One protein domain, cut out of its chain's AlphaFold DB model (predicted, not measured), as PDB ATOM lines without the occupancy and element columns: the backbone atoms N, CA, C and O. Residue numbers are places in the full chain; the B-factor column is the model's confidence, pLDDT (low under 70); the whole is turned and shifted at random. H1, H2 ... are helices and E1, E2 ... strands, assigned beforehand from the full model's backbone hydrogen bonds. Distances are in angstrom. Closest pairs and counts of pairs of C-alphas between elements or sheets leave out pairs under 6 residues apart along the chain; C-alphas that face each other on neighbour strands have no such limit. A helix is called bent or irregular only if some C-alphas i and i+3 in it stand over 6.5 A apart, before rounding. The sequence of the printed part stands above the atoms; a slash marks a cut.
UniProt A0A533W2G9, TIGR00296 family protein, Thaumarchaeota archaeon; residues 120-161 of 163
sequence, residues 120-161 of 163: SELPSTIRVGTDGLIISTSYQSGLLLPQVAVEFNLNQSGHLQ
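Overview. This is residues 120 to 161 of the 163 residues of the protein "TIGR00296 family protein" of Thaumarchaeota archaeon (UniProt A0A533W2G9). What shape does the model show? The model is roughly an L: the antiparallel hairpin of E1 and E2 makes one arm, its tip at residues 136 to 141 sticking out, and three short helices make the rest, with H2 near the hairpin's base and H3 between H2 and H1. What is it made of? The 42 printed residues include three named helices and two named strands, in the order H1, E1, E2, H2, H3; the class is mixed, helices and strands, and the sheet's order is E1 - E2. How large is it? It is compact, with a radius of gyration of the C-alphas of 10.2 A and spans of 29 by 22 by 14 A.

Arrangement. How do the two strands pair? E1, residues 133 to 136, and E2, residues 141 to 144, form a hairpin, antiparallel at 173 degrees between their directions. N 133 and O 144 are 2.9 A apart and N 142 and O 135 are 2.8 A apart, both within hydrogen-bond range. Which helices meet? H1, residues 120 to 125, and H3, residues 156 to 159, only just touch, with 3 pairs of C-alphas within 8 A; the closest C-alphas are those of Pro 123 and Gln 156, at 4.9 A. H2, residues 146 to 151, is close to H3 but not clearly touching, the closest C-alphas being those of Ala 149 and His 159, at 5.8 A. What stays apart, and how are the helices' backbones formed? H1 is apart from H2 and from E2, while H3 is only just apart from E1, at 8.1 A, and from E2, at 8.2 A. O i to N i+4 pairs are within hydrogen-bond range in 0 of 2 cases in H1, beside 2 of 3 O i to N i+3 pairs, and in 1 of 2 cases in H2; H3 is too short for an O i to N i+4 pair.

Along the chain. Where do the strands run? E1 goes from C-alpha 133 at (18.335, 36.510, 20.900) over 9.8 A, and E2 covers 10.3 A from C-alpha 141 to C-alpha 144. Where are the helices? H1 begins at C-alpha 120 at (26.983, 24.189, 15.107) and covers 10.2 A; it is irregular, but only just, with C-alphas 120 and 123 7.0 A apart. H2 covers 9.4 A and is neither bent nor irregular, but only just: C-alphas 146 and 149 are 6.0 A apart. H3 covers 5.2 A and ends at C-alpha 159 at (23.127, 37.266, 14.476).

Size, cuts and confidence. How far does it reach? The two C-alphas farthest apart, those of Ser 138 and Asn 153, are 29.7 A apart. Are there cuts or long links? The printed part has no cut and no long link; the link from H1 to E1 is short, and the other three are tight. Where is confidence low? The mean pLDDT of the printed part is 80.9, and residues 158 and 160 are under 70.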
ATOM      1  N   SER A 120      27.121  24.044  16.564       86.75
ATOM      2  CA  SER A 120      26.983  24.189  15.107       86.75
ATOM      3  C   SER A 120      25.538  24.082  14.603       86.75
ATOM      4  O   SER A 120      25.274  24.474  13.474       86.75
ATOM      5  N   GLU A 121      24.613  23.563  15.415       87.75
ATOM      6  CA  GLU A 121      23.187  23.441  15.084       87.75
ATOM      7  C   GLU A 121      22.390  24.698  15.473       87.75
ATOM      8  O   GLU A 121      21.274  24.874  15.006       87.75
ATOM      9  N   LEU A 122      22.941  25.609  16.290       85.62
ATOM     10  CA  LEU A 122      22.219  26.824  16.701       85.62
ATOM     11  C   LEU A 122      21.719  27.669  15.516       85.62
ATOM     12  O   LEU A 122      20.551  28.063  15.549       85.62
ATOM     13  N   PRO A 123      22.515  27.935  14.459       85.88
ATOM     14  CA  PRO A 123      22.061  28.786  13.362       85.88
ATOM     15  C   PRO A 123      20.803  28.262  12.658       85.88
ATOM     16  O   PRO A 123      19.961  29.058  12.259       85.88
ATOM     17  N   SER A 124      20.625  26.942  12.533       86.50
ATOM     18  CA  SER A 124      19.443  26.370  11.868       86.50
ATOM     19  C   SER A 124      18.172  26.426  12.719       86.50
ATOM     20  O   SER A 124      17.082  26.223  12.191       86.50
ATOM     21  N   THR A 125      18.291  26.724  14.016       85.56
ATOM     22  CA  THR A 125      17.148  26.854  14.937       85.56
ATOM     23  C   THR A 125      16.586  28.273  15.029       85.56
ATOM     24  O   THR A 125      15.550  28.471  15.657       85.56
ATOM     25  N   ILE A 126      17.250  29.255  14.412       85.25
ATOM     26  CA  ILE A 126      16.933  30.682  14.534       85.25
ATOM     27  C   ILE A 126      16.404  31.205  13.200       85.25
ATOM     28  O   ILE A 126      16.973  30.937  12.139       85.25
ATOM     29  N   ARG A 127      15.340  32.005  13.238       84.75
ATOM     30  CA  ARG A 127      14.800  32.697  12.065       84.75
ATOM     31  C   ARG A 127      15.132  34.182  12.142       84.75
ATOM     32  O   ARG A 127      14.601  34.915  12.978       84.75
ATOM     33  N   VAL A 128      15.997  34.626  11.234       83.25
ATOM     34  CA  VAL A 128      16.372  36.040  11.076       83.25
ATOM     35  C   VAL A 128      15.130  36.897  10.831       83.25
ATOM     36  O   VAL A 128      14.237  36.510  10.078       83.25
ATOM     37  N   GLY A 129      15.059  38.045  11.507       76.81
ATOM     38  CA  GLY A 129      13.936  38.982  11.419       76.81
ATOM     39  C   GLY A 129      12.666  38.548  12.150       76.81
ATOM     40  O   GLY A 129      11.701  39.304  12.175       76.81
ATOM     41  N   THR A 130      12.653  37.357  12.755       80.75
ATOM     42  CA  THR A 130      11.526  36.866  13.564       80.75
ATOM     43  C   THR A 130      11.934  36.658  15.014       80.75
ATOM     44  O   THR A 130      11.252  37.130  15.921       80.75
ATOM     45  N   ASP A 131      13.044  35.957  15.236       85.12
ATOM     46  CA  ASP A 131      13.473  35.562  16.570       85.12
ATOM     47  C   ASP A 131      14.506  36.568  17.103       85.12
ATOM     48  O   ASP A 131      15.477  36.897  16.424       85.12
ATOM     49  N   GLY A 132      14.280  37.066  18.321       84.88
ATOM     50  CA  GLY A 132      15.261  37.849  19.069       84.88
ATOM     51  C   GLY A 132      16.141  36.919  19.896       84.88
ATOM     52  O   GLY A 132      15.702  35.839  20.301       84.88
ATOM     53  N   LEU A 133      17.375  37.330  20.171       86.94
ATOM     54  CA  LEU A 133      18.335  36.510  20.900       86.94
ATOM     55  C   LEU A 133      18.633  37.098  22.269       86.94
ATOM     56  O   LEU A 133      18.895  38.289  22.409       86.94
ATOM     57  N   ILE A 134      18.642  36.229  23.275       87.00
ATOM     58  CA  ILE A 134      19.218  36.521  24.584       87.00
ATOM     59  C   ILE A 134      20.374  35.552  24.776       87.00
ATOM     60  O   ILE A 134      20.182  34.335  24.768       87.00
ATOM     61  N   ILE A 135      21.575  36.093  24.943       87.06
ATOM     62  CA  ILE A 135      22.777  35.319  25.239       87.06
ATOM     63  C   ILE A 135      23.160  35.638  26.676       87.06
ATOM     64  O   ILE A 135      23.386  36.795  27.010       87.06
ATOM     65  N   SER A 136      23.239  34.625  27.532       82.94
ATOM     66  CA  SER A 136      23.618  34.792  28.938       82.94
ATOM     67  C   SER A 136      24.753  33.847  29.315       82.94
ATOM     68  O   SER A 136      24.680  32.647  29.044       82.94
ATOM     69  N   THR A 137      25.770  34.379  29.984       83.69
ATOM     70  CA  THR A 137      26.801  33.631  30.716       83.69
ATOM     71  C   THR A 137      26.625  33.874  32.218       83.69
ATOM     72  O   THR A 137      25.726  34.603  32.633       83.69
ATOM     73  N   SER A 138      27.486  33.296  33.058       85.75
ATOM     74  CA  SER A 138      27.430  33.503  34.514       85.75
ATOM     75  C   SER A 138      27.618  34.963  34.955       85.75
ATOM     76  O   SER A 138      27.245  35.296  36.075       85.75
ATOM     77  N   TYR A 139      28.194  35.823  34.108       84.62
ATOM     78  CA  TYR A 139      28.561  37.201  34.471       84.62
ATOM     79  C   TYR A 139      28.025  38.265  33.512       84.62
ATOM     80  O   TYR A 139      28.095  39.451  33.818       84.62
ATOM     81  N   GLN A 140      27.534  37.866  32.338       84.12
ATOM     82  CA  GLN A 140      27.149  38.788  31.274       84.12
ATOM     83  C   GLN A 140      25.855  38.337  30.611       84.12
ATOM     84  O   GLN A 140      25.592  37.141  30.475       84.12
ATOM     85  N   SER A 141      25.067  39.300  30.145       83.38
ATOM     86  CA  SER A 141      23.904  39.042  29.305       83.38
ATOM     87  C   SER A 141      23.816  40.067  28.183       83.38
ATOM     88  O   SER A 141      23.897  41.263  28.454       83.38
ATOM     89  N   GLY A 142      23.600  39.600  26.958       83.75
ATOM     90  CA  GLY A 142      23.267  40.416  25.797       83.75
ATOM     91  C   GLY A 142      21.850  40.111  25.317       83.75
ATOM     92  O   GLY A 142      21.397  38.967  25.405       83.75
ATOM     93  N   LEU A 143      21.155  41.131  24.813       84.75
ATOM     94  CA  LEU A 143      19.884  40.983  24.111       84.75
ATOM     95  C   LEU A 143      19.970  41.668  22.752       84.75
ATOM     96  O   LEU A 143      20.400  42.815  22.660       84.75
ATOM     97  N   LEU A 144      19.489  40.978  21.723       83.00
ATOM     98  CA  LEU A 144      19.299  41.512  20.384       83.00
ATOM     99  C   LEU A 144      17.842  41.340  19.977       83.00
ATOM    100  O   LEU A 144      17.291  40.239  20.028       83.00
ATOM    101  N   LEU A 145      17.222  42.443  19.569       81.94
ATOM    102  CA  LEU A 145      15.862  42.423  19.053       81.94
ATOM    103  C   LEU A 145      15.841  41.852  17.618       81.94
ATOM    104  O   LEU A 145      16.832  42.001  16.896       81.94
ATOM    105  N   PRO A 146      14.732  41.223  17.184       80.19
ATOM    106  CA  PRO A 146      14.636  40.587  15.866       80.19
ATOM    107  C   PRO A 146      15.014  41.500  14.688       80.19
ATOM    108  O   PRO A 146      15.644  41.053  13.729       80.19
ATOM    109  N   GLN A 147      14.652  42.784  14.763       77.31
ATOM    110  CA  GLN A 147      14.891  43.776  13.713       77.31
ATOM    111  C   GLN A 147      16.374  44.054  13.465       77.31
ATOM    112  O   GLN A 147      16.755  44.305  12.325       77.31
ATOM    113  N   VAL A 148      17.231  43.911  14.483       78.56
ATOM    114  CA  VAL A 148      18.671  44.191  14.363       78.56
ATOM    115  C   VAL A 148      19.308  43.290  13.306       78.56
ATOM    116  O   VAL A 148      20.140  43.731  12.519       78.56
ATOM    117  N   ALA A 149      18.891  42.023  13.231       77.62
ATOM    118  CA  ALA A 149      19.409  41.109  12.219       77.62
ATOM    119  C   ALA A 149      19.102  41.588  10.790       77.62
ATOM    120  O   ALA A 149      19.930  41.434   9.895       77.62
ATOM    121  N   VAL A 150      17.921  42.175  10.589       77.44
ATOM    122  CA  VAL A 150      17.455  42.663   9.286       77.44
ATOM    123  C   VAL A 150      18.135  43.982   8.932       77.44
ATOM    124  O   VAL A 150      18.654  44.113   7.829       77.44
ATOM    125  N   GLU A 151      18.192  44.928   9.871       78.69
ATOM    126  CA  GLU A 151      18.804  46.249   9.673       78.69
ATOM    127  C   GLU A 151      20.277  46.159   9.254       78.69
ATOM    128  O   GLU A 151      20.733  46.933   8.414       78.69
ATOM    129  N   PHE A 152      21.011  45.176   9.784       76.12
ATOM    130  CA  PHE A 152      22.432  44.970   9.493       76.12
ATOM    131  C   PHE A 152      22.708  43.870   8.450       76.12
ATOM    132  O   PHE A 152      23.863  43.483   8.272       76.12
ATOM    133  N   ASN A 153      21.684  43.364   7.747       77.62
ATOM    134  CA  ASN A 153      21.809  42.288   6.747       77.62
ATOM    135  C   ASN A 153      22.562  41.041   7.264       77.62
ATOM    136  O   ASN A 153      23.375  40.437   6.559       77.62
ATOM    137  N   LEU A 154      22.305  40.646   8.512       76.75
ATOM    138  CA  LEU A 154      22.971  39.517   9.152       76.75
ATOM    139  C   LEU A 154      22.280  38.193   8.809       76.75
ATOM    140  O   LEU A 154      21.056  38.078   8.829       76.75
ATOM    141  N   ASN A 155      23.077  37.150   8.564       76.44
ATOM    142  CA  ASN A 155      22.586  35.769   8.520       76.44
ATOM    143  C   ASN A 155      22.502  35.163   9.938       76.44
ATOM    144  O   ASN A 155      22.903  35.797  10.915       76.44
ATOM    145  N   GLN A 156      22.000  33.927  10.079       77.31
ATOM    146  CA  GLN A 156      21.799  33.306  11.401       77.31
ATOM    147  C   GLN A 156      23.087  33.225  12.236       77.31
ATOM    148  O   GLN A 156      23.070  33.455  13.444       77.31
ATOM    149  N   SER A 157      24.214  32.921  11.587       71.69
ATOM    150  CA  SER A 157      25.527  32.869  12.235       71.69
ATOM    151  C   SER A 157      26.002  34.257  12.657       71.69
ATOM    152  O   SER A 157      26.512  34.408  13.763       71.69
ATOM    153  N   GLY A 158      25.795  35.267  11.809       68.31
ATOM    154  CA  GLY A 158      26.101  36.662  12.112       68.31
ATOM    155  C   GLY A 158      25.290  37.175  13.297       68.31
ATOM    156  O   GLY A 158      25.859  37.771  14.201       68.31
ATOM    157  N   HIS A 159      23.994  36.855  13.368       70.69
ATOM    158  CA  HIS A 159      23.127  37.266  14.476       70.69
ATOM    159  C   HIS A 159      23.575  36.696  15.836       70.69
ATOM    160  O   HIS A 159      23.462  37.369  16.855       70.69
ATOM    161  N   LEU A 160      24.158  35.489  15.852       66.88
ATOM    162  CA  LEU A 160      24.751  34.868  17.046       66.88
ATOM    163  C   LEU A 160      26.113  35.454  17.456       66.88
ATOM    164  O   LEU A 160      26.586  35.168  18.559       66.88
ATOM    165  N   GLN A 161      26.770  36.197  16.564       70.12
ATOM    166  CA  GLN A 161      28.126  36.726  16.746       70.12
ATOM    167  C   GLN A 161      28.159  38.238  16.987       70.12
ATOM    168  O   GLN A 161      29.239  38.782  17.186       70.12
TER     169      GLN A 161